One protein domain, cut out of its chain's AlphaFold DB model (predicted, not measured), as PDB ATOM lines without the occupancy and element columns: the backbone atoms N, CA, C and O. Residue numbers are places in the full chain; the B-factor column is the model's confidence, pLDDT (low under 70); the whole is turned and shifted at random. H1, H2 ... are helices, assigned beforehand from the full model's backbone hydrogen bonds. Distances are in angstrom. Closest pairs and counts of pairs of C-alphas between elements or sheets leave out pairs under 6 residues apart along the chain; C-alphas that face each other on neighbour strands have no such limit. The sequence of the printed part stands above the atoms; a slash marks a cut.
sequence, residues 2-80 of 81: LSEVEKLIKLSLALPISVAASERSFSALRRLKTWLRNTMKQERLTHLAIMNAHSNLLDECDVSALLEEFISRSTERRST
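AT A GLANCE: This is residues 2 to 80 of the 81 residues of the protein "Zinc finger MYM-type protein 1" of Caligus rogercresseyi (UniProt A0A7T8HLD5). Six helices are strung out along an open, extended chain, with H2 and H3 packing at a steep angle between two free arms. H1, at one end, stands off without a contact to any helix, and H4 leads away from H3 to H5 and H6, which meet at a corner at the other end. The printed part has 79 residues, with the order H1 H2 H3 H4 H5 H6, no named strand and the class all helix. The whole is extended, with a radius of gyration of the C-alphas of 19.1 A, and only just flat, spanning 60 by 37 by 20 A.

HOW THE PARTS SIT: H2, residues 20 to 32, touches H3, residues 42 to 53, with its residues 28 to 32 alone; the closest C-alphas, those of Leu 29 and Ala 49, are 6.9 A apart. They run opposite ways at a steep tilt of 56 degrees. H1, residues 2 to 14, is apart from H2. H4, residues 55 to 59, is close to H3 but not clearly touching, the closest C-alphas being those of Met 51 and Leu 58 at 7.2 A. H5, residues 63 to 72, is apart from H4. H5 and H6, residues 75 to 80, touch only at the corner, at a steep tilt of 54 degrees, opposite ways; their closest C-alphas, those of Ile 71 and Arg 77, are 5.0 A apart. In the six helices every O i to N i+4 pair is within hydrogen-bond range.

IN THESE COORDINATES: H2 measures 18.3 A from C-alpha 20 at (-27.294, 38.832, 13.213) to C-alpha 32. H1, 18.7 A, begins with C-alpha 2 at (-43.235, 58.279, -6.894). H3 measures 16.4 A, H4 6.3 A, H5 14.1 A and H6 8.9 A, the last ending with C-alpha 80 at (12.656, 36.698, -7.387).

THE WHOLE: The two C-alphas farthest apart, those of Leu 2 and Ser 79, are 60.5 A apart. Residues 2 to 24 and 54 to 67 stand free. The printed part has no cut and no long link; the link from H2 to H3 is short, with 9 residues. The mean pLDDT of the printed part is 93.0, and no printed residue is under 70.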
ATOM      1  N   LEU A   2     -43.526  59.722  -6.765       80.06
ATOM      2  CA  LEU A   2     -43.235  58.279  -6.894       80.06
ATOM      3  C   LEU A   2     -41.732  57.933  -6.824       80.06
ATOM      4  O   LEU A   2     -41.369  56.970  -6.160       80.06
ATOM      5  N   SER A   3     -40.858  58.761  -7.411       90.44
ATOM      6  CA  SER A   3     -39.393  58.593  -7.357       90.44
ATOM      7  C   SER A   3     -38.815  58.596  -5.939       90.44
ATOM      8  O   SER A   3     -37.869  57.873  -5.646       90.44
ATOM      9  N   GLU A   4     -39.374  59.416  -5.046       93.06
ATOM     10  CA  GLU A   4     -38.896  59.522  -3.663       93.06
ATOM     11  C   GLU A   4     -39.405  58.357  -2.813       93.06
ATOM     12  O   GLU A   4     -38.670  57.831  -1.980       93.06
ATOM     13  N   VAL A   5     -40.629  57.888  -3.083       93.81
ATOM     14  CA  VAL A   5     -41.178  56.677  -2.460       93.81
ATOM     15  C   VAL A   5     -40.363  55.445  -2.867       93.81
ATOM     16  O   VAL A   5     -40.028  54.628  -2.015       93.81
ATOM     17  N   GLU A   6     -39.963  55.337  -4.135       95.25
ATOM     18  CA  GLU A   6     -39.108  54.246  -4.619       95.25
ATOM     19  C   GLU A   6     -37.744  54.220  -3.910       95.25
ATOM     20  O   GLU A   6     -37.293  53.165  -3.456       95.25
ATOM     21  N   LYS A   7     -37.093  55.383  -3.762       93.62
ATOM     22  CA  LYS A   7     -35.825  55.499  -3.023       93.62
ATOM     23  C   LYS A   7     -35.982  55.082  -1.563       93.62
ATOM     24  O   LYS A   7     -35.127  54.365  -1.045       93.62
ATOM     25  N   LEU A   8     -37.069  55.499  -0.913       94.31
ATOM     26  CA  LEU A   8     -37.341  55.159   0.482       94.31
ATOM     27  C   LEU A   8     -37.536  53.649   0.671       94.31
ATOM     28  O   LEU A   8     -36.989  53.083   1.613       94.31
ATOM     29  N   ILE A   9     -38.254  52.993  -0.246       94.00
ATOM     30  CA  ILE A   9     -38.445  51.535  -0.227       94.00
ATOM     31  C   ILE A   9     -37.110  50.805  -0.430       94.00
ATOM     32  O   ILE A   9     -36.814  49.840   0.266       94.00
ATOM     33  N   LYS A  10     -36.257  51.269  -1.351       93.38
ATOM     34  CA  LYS A  10     -34.922  50.678  -1.547       93.38
ATOM     35  C   LYS A  10     -34.048  50.804  -0.298       93.38
ATOM     36  O   LYS A  10     -33.373  49.848   0.073       93.38
ATOM     37  N   LEU A  11     -34.081  51.962   0.365       92.50
ATOM     38  CA  LEU A  11     -33.335  52.183   1.601       92.50
ATOM     39  C   LEU A  11     -33.858  51.300   2.738       92.50
ATOM     40  O   LEU A  11     -33.056  50.697   3.446       92.50
ATOM     41  N   SER A  12     -35.180  51.191   2.900       90.19
ATOM     42  CA  SER A  12     -35.771  50.369   3.959       90.19
ATOM     43  C   SER A  12     -35.450  48.883   3.791       90.19
ATOM     44  O   SER A  12     -35.220  48.204   4.786       90.19
ATOM     45  N   LEU A  13     -35.350  48.395   2.550       89.19
ATOM     46  CA  LEU A  13     -34.920  47.026   2.249       89.19
ATOM     47  C   LEU A  13     -33.423  46.783   2.509       89.19
ATOM     48  O   LEU A  13     -33.034  45.653   2.789       89.19
ATOM     49  N   ALA A  14     -32.583  47.818   2.418       90.06
ATOM     50  CA  ALA A  14     -31.151  47.719   2.703       90.06
ATOM     51  C   ALA A  14     -30.830  47.765   4.207       90.06
ATOM     52  O   ALA A  14     -29.724  47.401   4.616       90.06
ATOM     53  N   LEU A  15     -31.774  48.222   5.038       87.25
ATOM     54  CA  LEU A  15     -31.584  48.255   6.480       87.25
ATOM     55  C   LEU A  15     -31.552  46.828   7.044       87.25
ATOM     56  O   LEU A  15     -32.448  46.025   6.770       87.25
ATOM     57  N   PRO A  16     -30.549  46.491   7.871       83.75
ATOM     58  CA  PRO A  16     -30.523  45.200   8.531       83.75
ATOM     59  C   PRO A  16     -31.694  45.115   9.516       83.75
ATOM     60  O   PRO A  16     -31.772  45.869  10.481       83.75
ATOM     61  N   ILE A  17     -32.599  44.164   9.281       83.06
ATOM     62  CA  ILE A  17     -33.770  43.915  10.142       83.06
ATOM     63  C   ILE A  17     -33.342  43.344  11.509       83.06
ATOM     64  O   ILE A  17     -34.070  43.449  12.492       83.06
ATOM     65  N   SER A  18     -32.147  42.744  11.594       89.50
ATOM     66  CA  SER A  18     -31.606  42.154  12.821       89.50
ATOM     67  C   SER A  18     -30.108  42.411  12.984       89.50
ATOM     68  O   SER A  18     -29.389  42.700  12.027       89.50
ATOM     69  N   VAL A  19     -29.621  42.222  14.212       90.19
ATOM     70  CA  VAL A  19     -28.197  42.326  14.565       90.19
ATOM     71  C   VAL A  19     -27.352  41.146  14.074       90.19
ATOM     72  O   VAL A  19     -26.126  41.236  14.081       90.19
ATOM     73  N   ALA A  20     -27.978  40.068  13.592       91.06
ATOM     74  CA  ALA A  20     -27.294  38.832  13.213       91.06
ATOM     75  C   ALA A  20     -26.220  39.042  12.129       91.06
ATOM     76  O   ALA A  20     -25.188  38.369  12.129       91.06
ATOM     77  N   ALA A  21     -26.431  39.990  11.209       88.69
ATOM     78  CA  ALA A  21     -25.431  40.350  10.204       88.69
ATOM     79  C   ALA A  21     -24.174  40.964  10.849       88.69
ATOM     80  O   ALA A  21     -23.053  40.561  10.537       88.69
ATOM     81  N   SER A  22     -24.356  41.884  11.798       90.06
ATOM     82  CA  SER A  22     -23.261  42.495  12.555       90.06
ATOM     83  C   SER A  22     -22.538  41.473  13.434       90.06
ATOM     84  O   SER A  22     -21.310  41.424  13.429       90.06
ATOM     85  N   GLU A  23     -23.269  40.604  14.137       93.94
ATOM     86  CA  GLU A  23     -22.692  39.520  14.946       93.94
ATOM     87  C   GLU A  23     -21.851  38.558  14.101       93.94
ATOM     88  O   GLU A  23     -20.736  38.193  14.485       93.94
ATOM     89  N   ARG A  24     -22.335  38.198  12.905       91.88
ATOM     90  CA  ARG A  24     -21.579  37.389  11.941       91.88
ATOM     91  C   ARG A  24     -20.276  38.080  11.534       91.88
ATOM     92  O   ARG A  24     -19.233  37.424  11.512       91.88
ATOM     93  N   SER A  25     -20.313  39.386  11.272       92.25
ATOM     94  CA  SER A  25     -19.123  40.188  10.952       92.25
ATOM     95  C   SER A  25     -18.131  40.251  12.116       92.25
ATOM     96  O   SER A  25     -16.937  40.056  11.905       92.25
ATOM     97  N   PHE A  26     -18.591  40.429  13.358       93.06
ATOM     98  CA  PHE A  26     -17.717  40.394  14.538       93.06
ATOM     99  C   PHE A  26     -17.125  39.002  14.794       93.06
ATOM    100  O   PHE A  26     -15.949  38.883  15.144       93.06
ATOM    101  N   SER A  27     -17.897  37.940  14.560       95.19
ATOM    102  CA  SER A  27     -17.411  36.558  14.621       95.19
ATOM    103  C   SER A  27     -16.336  36.285  13.558       95.19
ATOM    104  O   SER A  27     -15.294  35.690  13.846       95.19
ATOM    105  N   ALA A  28     -16.517  36.785  12.331       95.00
ATOM    106  CA  ALA A  28     -15.476  36.759  11.303       95.00
ATOM    107  C   ALA A  28     -14.237  37.568  11.723       95.00
ATOM    108  O   ALA A  28     -13.116  37.065  11.641       95.00
ATOM    109  N   LEU A  29     -14.425  38.770  12.269       94.88
ATOM    110  CA  LEU A  29     -13.332  39.622  12.733       94.88
ATOM    111  C   LEU A  29     -12.499  38.952  13.834       94.88
ATOM    112  O   LEU A  29     -11.274  39.035  13.804       94.88
ATOM    113  N   ARG A  30     -13.139  38.231  14.764       94.38
ATOM    114  CA  ARG A  30     -12.463  37.433  15.802       94.38
ATOM    115  C   ARG A  30     -11.544  36.363  15.199       94.38
ATOM    116  O   ARG A  30     -10.478  36.097  15.749       94.38
ATOM    117  N   ARG A  31     -11.934  35.762  14.067       94.44
ATOM    118  CA  ARG A  31     -11.112  34.779  13.334       94.44
ATOM    119  C   ARG A  31      -9.964  35.438  12.566       94.44
ATOM    120  O   ARG A  31      -8.884  34.860  12.475       94.44
ATOM    121  N   LEU A  32     -10.165  36.652  12.051       95.12
ATOM    122  CA  LEU A  32      -9.131  37.412  11.341       95.12
ATOM    123  C   LEU A  32      -8.069  37.990  12.294       95.12
ATOM    124  O   LEU A  32      -6.867  37.832  12.049       95.12
ATOM    125  N   LYS A  33      -8.502  38.622  13.394       95.19
ATOM    126  CA  LYS A  33      -7.653  39.247  14.419       95.19
ATOM    127  C   LYS A  33      -7.542  38.346  15.650       95.19
ATOM    128  O   LYS A  33      -8.265  38.500  16.633       95.19
ATOM    129  N   THR A  34      -6.597  37.414  15.594       95.19
ATOM    130  CA  THR A  34      -6.289  36.503  16.703       95.19
ATOM    131  C   THR A  34      -5.208  37.067  17.625       95.19
ATOM    132  O   THR A  34      -4.469  37.980  17.254       95.19
ATOM    133  N   TRP A  35      -5.078  36.488  18.823       93.75
ATOM    134  CA  TRP A  35      -4.060  36.886  19.805       93.75
ATOM    135  C   TRP A  35      -2.629  36.772  19.254       93.75
ATOM    136  O   TRP A  35      -1.817  37.671  19.438       93.75
ATOM    137  N   LEU A  36      -2.344  35.724  18.473       95.62
ATOM    138  CA  LEU A  36      -1.042  35.542  17.817       95.62
ATOM    139  C   LEU A  36      -0.773  36.569  16.701       95.62
ATOM    140  O   LEU A  36       0.373  36.788  16.327       95.62
ATOM    141  N   ARG A  37      -1.812  37.221  16.163       93.25
ATOM    142  CA  ARG A  37      -1.719  38.235  15.096       93.25
ATOM    143  C   ARG A  37      -1.876  39.661  15.634       93.25
ATOM    144  O   ARG A  37      -2.345  40.548  14.920       93.25
ATOM    145  N   ASN A  38      -1.501  39.906  16.891       92.75
ATOM    146  CA  ASN A  38      -1.755  41.195  17.537       92.75
ATOM    147  C   ASN A  38      -0.928  42.364  16.955       92.75
ATOM    148  O   ASN A  38      -1.342  43.512  17.052       92.75
ATOM    149  N   THR A  39       0.188  42.085  16.271       96.00
ATOM    150  CA  THR A  39       1.034  43.096  15.599       96.00
ATOM    151  C   THR A  39       0.482  43.582  14.250       96.00
ATOM    152  O   THR A  39       1.099  44.409  13.579       96.00
ATOM    153  N   MET A  40      -0.677  43.077  13.816       95.69
ATOM    154  CA  MET A  40      -1.305  43.474  12.558       95.69
ATOM    155  C   MET A  40      -1.758  44.942  12.589       95.69
ATOM    156  O   MET A  40      -2.550  45.339  13.443       95.69
ATOM    157  N   LYS A  41      -1.306  45.722  11.598       96.56
ATOM    158  CA  LYS A  41      -1.766  47.098  11.362       96.56
ATOM    159  C   LYS A  41      -3.234  47.130  10.930       96.56
ATOM    160  O   LYS A  41      -3.714  46.202  10.278       96.56
ATOM    161  N   GLN A  42      -3.911  48.239  11.225       95.75
ATOM    162  CA  GLN A  42      -5.323  48.424  10.890       95.75
ATOM    163  C   GLN A  42      -5.595  48.310   9.386       95.75
ATOM    164  O   GLN A  42      -6.546  47.648   8.998       95.75
ATOM    165  N   GLU A  43      -4.732  48.884   8.546       97.25
ATOM    166  CA  GLU A  43      -4.833  48.801   7.082       97.25
ATOM    167  C   GLU A  43      -4.937  47.345   6.602       97.25
ATOM    168  O   GLU A  43      -5.903  46.958   5.946       97.25
ATOM    169  N   ARG A  44      -4.003  46.489   7.041       96.00
ATOM    170  CA  ARG A  44      -4.013  45.059   6.710       96.00
ATOM    171  C   ARG A  44      -5.275  44.354   7.214       96.00
ATOM    172  O   ARG A  44      -5.815  43.514   6.501       96.00
ATOM    173  N   LEU A  45      -5.739  44.675   8.424       96.38
ATOM    174  CA  LEU A  45      -6.962  44.092   8.980       96.38
ATOM    175  C   LEU A  45      -8.189  44.454   8.137       96.38
ATOM    176  O   LEU A  45      -8.990  43.576   7.829       96.38
ATOM    177  N   THR A  46      -8.311  45.721   7.745       96.06
ATOM    178  CA  THR A  46      -9.413  46.208   6.911       96.06
ATOM    179  C   THR A  46      -9.427  45.504   5.557       96.06
ATOM    180  O   THR A  46     -10.470  44.995   5.155       96.06
ATOM    181  N   HIS A  47      -8.278  45.392   4.882       95.81
ATOM    182  CA  HIS A  47      -8.199  44.684   3.600       95.81
ATOM    183  C   HIS A  47      -8.595  43.207   3.724       95.81
ATOM    184  O   HIS A  47      -9.384  42.718   2.919       95.81
ATOM    185  N   LEU A  48      -8.127  42.509   4.764       95.31
ATOM    186  CA  LEU A  48      -8.514  41.116   5.011       95.31
ATOM    187  C   LEU A  48     -10.004  40.967   5.345       95.31
ATOM    188  O   LEU A  48     -10.623  39.986   4.941       95.31
ATOM    189  N   ALA A  49     -10.588  41.922   6.069       95.50
ATOM    190  CA  ALA A  49     -12.016  41.916   6.373       95.50
ATOM    191  C   ALA A  49     -12.866  42.080   5.104       95.50
ATOM    192  O   ALA A  49     -13.839  41.347   4.938       95.50
ATOM    193  N   ILE A  50     -12.464  42.974   4.193       95.19
ATOM    194  CA  ILE A  50     -13.108  43.148   2.881       95.19
ATOM    195  C   ILE A  50     -12.999  41.856   2.068       95.19
ATOM    196  O   ILE A  50     -14.006  41.367   1.567       95.19
ATOM    197  N   MET A  51     -11.805  41.258   1.999       94.19
ATOM    198  CA  MET A  51     -11.608  39.995   1.285       94.19
ATOM    199  C   MET A  51     -12.485  38.871   1.851       94.19
ATOM    200  O   MET A  51     -13.120  38.143   1.101       94.19
ATOM    201  N   ASN A  52     -12.585  38.760   3.177       94.69
ATOM    202  CA  ASN A  52     -13.450  37.769   3.813       94.69
ATOM    203  C   ASN A  52     -14.943  38.025   3.543       94.69
ATOM    204  O   ASN A  52     -15.711  37.075   3.438       94.69
ATOM    205  N   ALA A  53     -15.381  39.286   3.482       93.44
ATOM    206  CA  ALA A  53     -16.775  39.632   3.188       93.44
ATOM    207  C   ALA A  53     -17.161  39.338   1.729       93.44
ATOM    208  O   ALA A  53     -18.314  39.013   1.451       93.44
ATOM    209  N   HIS A  54     -16.191  39.422   0.819       93.94
ATOM    210  CA  HIS A  54     -16.364  39.241  -0.620       93.94
ATOM    211  C   HIS A  54     -15.641  37.997  -1.150       93.94
ATOM    212  O   HIS A  54     -15.198  37.993  -2.294       93.94
ATOM    213  N   SER A  55     -15.533  36.937  -0.343       92.94
ATOM    214  CA  SER A  55     -14.780  35.726  -0.703       92.94
ATOM    215  C   SER A  55     -15.225  35.121  -2.034       92.94
ATOM    216  O   SER A  55     -14.384  34.740  -2.831       92.94
ATOM    217  N   ASN A  56     -16.527  35.144  -2.325       94.19
ATOM    218  CA  ASN A  56     -17.062  34.606  -3.577       94.19
ATOM    219  C   ASN A  56     -16.530  35.354  -4.811       94.19
ATOM    220  O   ASN A  56     -16.296  34.741  -5.841       94.19
ATOM    221  N   LEU A  57     -16.310  36.671  -4.704       92.75
ATOM    222  CA  LEU A  57     -15.709  37.450  -5.792       92.75
ATOM    223  C   LEU A  57     -14.218  37.124  -5.948       92.75
ATOM    224  O   LEU A  57     -13.700  37.166  -7.056       92.75
ATOM    225  N   LEU A  58     -13.530  36.800  -4.847       90.75
ATOM    226  CA  LEU A  58     -12.140  36.341  -4.896       90.75
ATOM    227  C   LEU A  58     -12.012  34.957  -5.532       90.75
ATOM    228  O   LEU A  58     -11.014  34.714  -6.202       90.75
ATOM    229  N   ASP A  59     -13.005  34.085  -5.355       92.94
ATOM    230  CA  ASP A  59     -13.027  32.763  -5.989       92.94
ATOM    231  C   ASP A  59     -13.151  32.860  -7.524       92.94
ATOM    232  O   ASP A  59     -12.706  31.967  -8.240       92.94
ATOM    233  N   GLU A  60     -13.716  33.960  -8.035       94.19
ATOM    234  CA  GLU A  60     -13.813  34.261  -9.470       94.19
ATOM    235  C   GLU A  60     -12.563  34.969 -10.029       94.19
ATOM    236  O   GLU A  60     -12.407  35.081 -11.247       94.19
ATOM    237  N   CYS A  61     -11.665  35.469  -9.172       91.75
ATOM    238  CA  CYS A  61     -10.467  36.175  -9.620       91.75
ATOM    239  C   CYS A  61      -9.419  35.218 -10.203       91.75
ATOM    240  O   CYS A  61      -9.048  34.219  -9.587       91.75
ATOM    241  N   ASP A  62      -8.841  35.597 -11.346       94.19
ATOM    242  CA  ASP A  62      -7.669  34.916 -11.892       94.19
ATOM    243  C   ASP A  62      -6.417  35.255 -11.068       94.19
ATOM    244  O   ASP A  62      -5.815  36.330 -11.178       94.19
ATOM    245  N   VAL A  63      -6.029  34.307 -10.217       91.56
ATOM    246  CA  VAL A  63      -4.854  34.418  -9.349       91.56
ATOM    247  C   VAL A  63      -3.561  34.516 -10.164       91.56
ATOM    248  O   VAL A  63      -2.629  35.190  -9.723       91.56
ATOM    249  N   SER A  64      -3.492  33.894 -11.344       93.06
ATOM    250  CA  SER A  64      -2.304  33.947 -12.201       93.06
ATOM    251  C   SER A  64      -2.092  35.354 -12.748       93.06
ATOM    252  O   SER A  64      -1.005  35.911 -12.584       93.06
ATOM    253  N   ALA A  65      -3.143  35.979 -13.281       94.50
ATOM    254  CA  ALA A  65      -3.085  37.367 -13.733       94.50
ATOM    255  C   ALA A  65      -2.742  38.340 -12.588       94.50
ATOM    256  O   ALA A  65      -1.912  39.237 -12.754       94.50
ATOM    257  N   LEU A  66      -3.323  38.140 -11.396       93.00
ATOM    258  CA  LEU A  66      -3.007  38.944 -10.209       93.00
ATOM    259  C   LEU A  66      -1.527  38.817  -9.811       93.00
ATOM    260  O   LEU A  66      -0.888  39.804  -9.435       93.00
ATOM    261  N   LEU A  67      -0.979  37.601  -9.867       93.31
ATOM    262  CA  LEU A  67       0.420  37.344  -9.547       93.31
ATOM    263  C   LEU A  67       1.345  38.043 -10.546       93.31
ATOM    264  O   LEU A  67       2.272  38.733 -10.126       93.31
ATOM    265  N   GLU A  68       1.072  37.924 -11.844       95.31
ATOM    266  CA  GLU A  68       1.833  38.621 -12.886       95.31
ATOM    267  C   GLU A  68       1.820  40.137 -12.672       95.31
ATOM    268  O   GLU A  68       2.870  40.789 -12.716       95.31
ATOM    269  N   GLU A  69       0.655  40.706 -12.345       94.94
ATOM    270  CA  GLU A  69       0.543  42.121 -12.011       94.94
ATOM    271  C   GLU A  69       1.403  42.465 -10.785       94.94
ATOM    272  O   GLU A  69       2.195  43.413 -10.815       94.94
ATOM    273  N   PHE A  70       1.302  41.680  -9.709       93.88
ATOM    274  CA  PHE A  70       2.063  41.892  -8.478       93.88
ATOM    275  C   PHE A  70       3.581  41.863  -8.704       93.88
ATOM    276  O   PHE A  70       4.296  42.698  -8.129       93.88
ATOM    277  N   ILE A  71       4.053  40.932  -9.538       95.44
ATOM    278  CA  ILE A  71       5.456  40.785  -9.938       95.44
ATOM    279  C   ILE A  71       5.890  41.981 -10.786       95.44
ATOM    280  O   ILE A  71       6.944  42.565 -10.539       95.44
ATOM    281  N   SER A  72       5.059  42.411 -11.740       95.25
ATOM    282  CA  SER A  72       5.382  43.512 -12.655       95.25
ATOM    283  C   SER A  72       5.605  44.860 -11.955       95.25
ATOM    284  O   SER A  72       6.330  45.710 -12.475       95.25
ATOM    285  N   ARG A  73       5.025  45.044 -10.759       94.44
ATOM    286  CA  ARG A  73       5.082  46.284  -9.967       94.44
ATOM    287  C   ARG A  73       6.440  46.566  -9.309       94.44
ATOM    288  O   ARG A  73       6.611  47.658  -8.773       94.44
ATOM    289  N   SER A  74       7.388  45.625  -9.292       94.44
ATOM    290  CA  SER A  74       8.739  45.871  -8.762       94.44
ATOM    291  C   SER A  74       9.798  45.065  -9.510       94.44
ATOM    292  O   SER A  74       9.609  43.899  -9.853       94.44
ATOM    293  N   THR A  75      10.943  45.702  -9.745       91.56
ATOM    294  CA  THR A  75      12.107  45.088 -10.388       91.56
ATOM    295  C   THR A  75      12.674  43.936  -9.565       91.56
ATOM    296  O   THR A  75      13.040  42.912 -10.131       91.56
ATOM    297  N   GLU A  76      12.662  44.066  -8.236       94.81
ATOM    298  CA  GLU A  76      13.103  43.030  -7.295       94.81
ATOM    299  C   GLU A  76      12.156  41.823  -7.296       94.81
ATOM    300  O   GLU A  76      12.587  40.681  -7.141       94.81
ATOM    301  N   ARG A  77      10.850  42.053  -7.480       91.94
ATOM    302  CA  ARG A  77       9.871  40.960  -7.555       91.94
ATOM    303  C   ARG A  77      10.035  40.160  -8.835       91.94
ATOM    304  O   ARG A  77      10.057  38.942  -8.752       91.94
ATOM    305  N   ARG A  78      10.232  40.833  -9.971       89.62
ATOM    306  CA  ARG A  78      10.469  40.194 -11.276       89.62
ATOM    307  C   ARG A  78      11.737  39.337 -11.317       89.62
ATOM    308  O   ARG A  78      11.808  38.414 -12.115       89.62
ATOM    309  N   SER A  79      12.743  39.638 -10.494       90.75
ATOM    310  CA  SER A  79      13.933  38.786 -10.383       90.75
ATOM    311  C   SER A  79      13.775  37.616  -9.406       90.75
ATOM    312  O   SER A  79      14.593  36.704  -9.442       90.75
ATOM    313  N   THR A  80      12.795  37.664  -8.496       91.81
ATOM    314  CA  THR A  80      12.656  36.698  -7.387       91.81
ATOM    315  C   THR A  80      11.569  35.655  -7.640       91.81
ATOM    316  O   THR A  80      11.742  34.499  -7.256       91.81
TER     317      THR A  80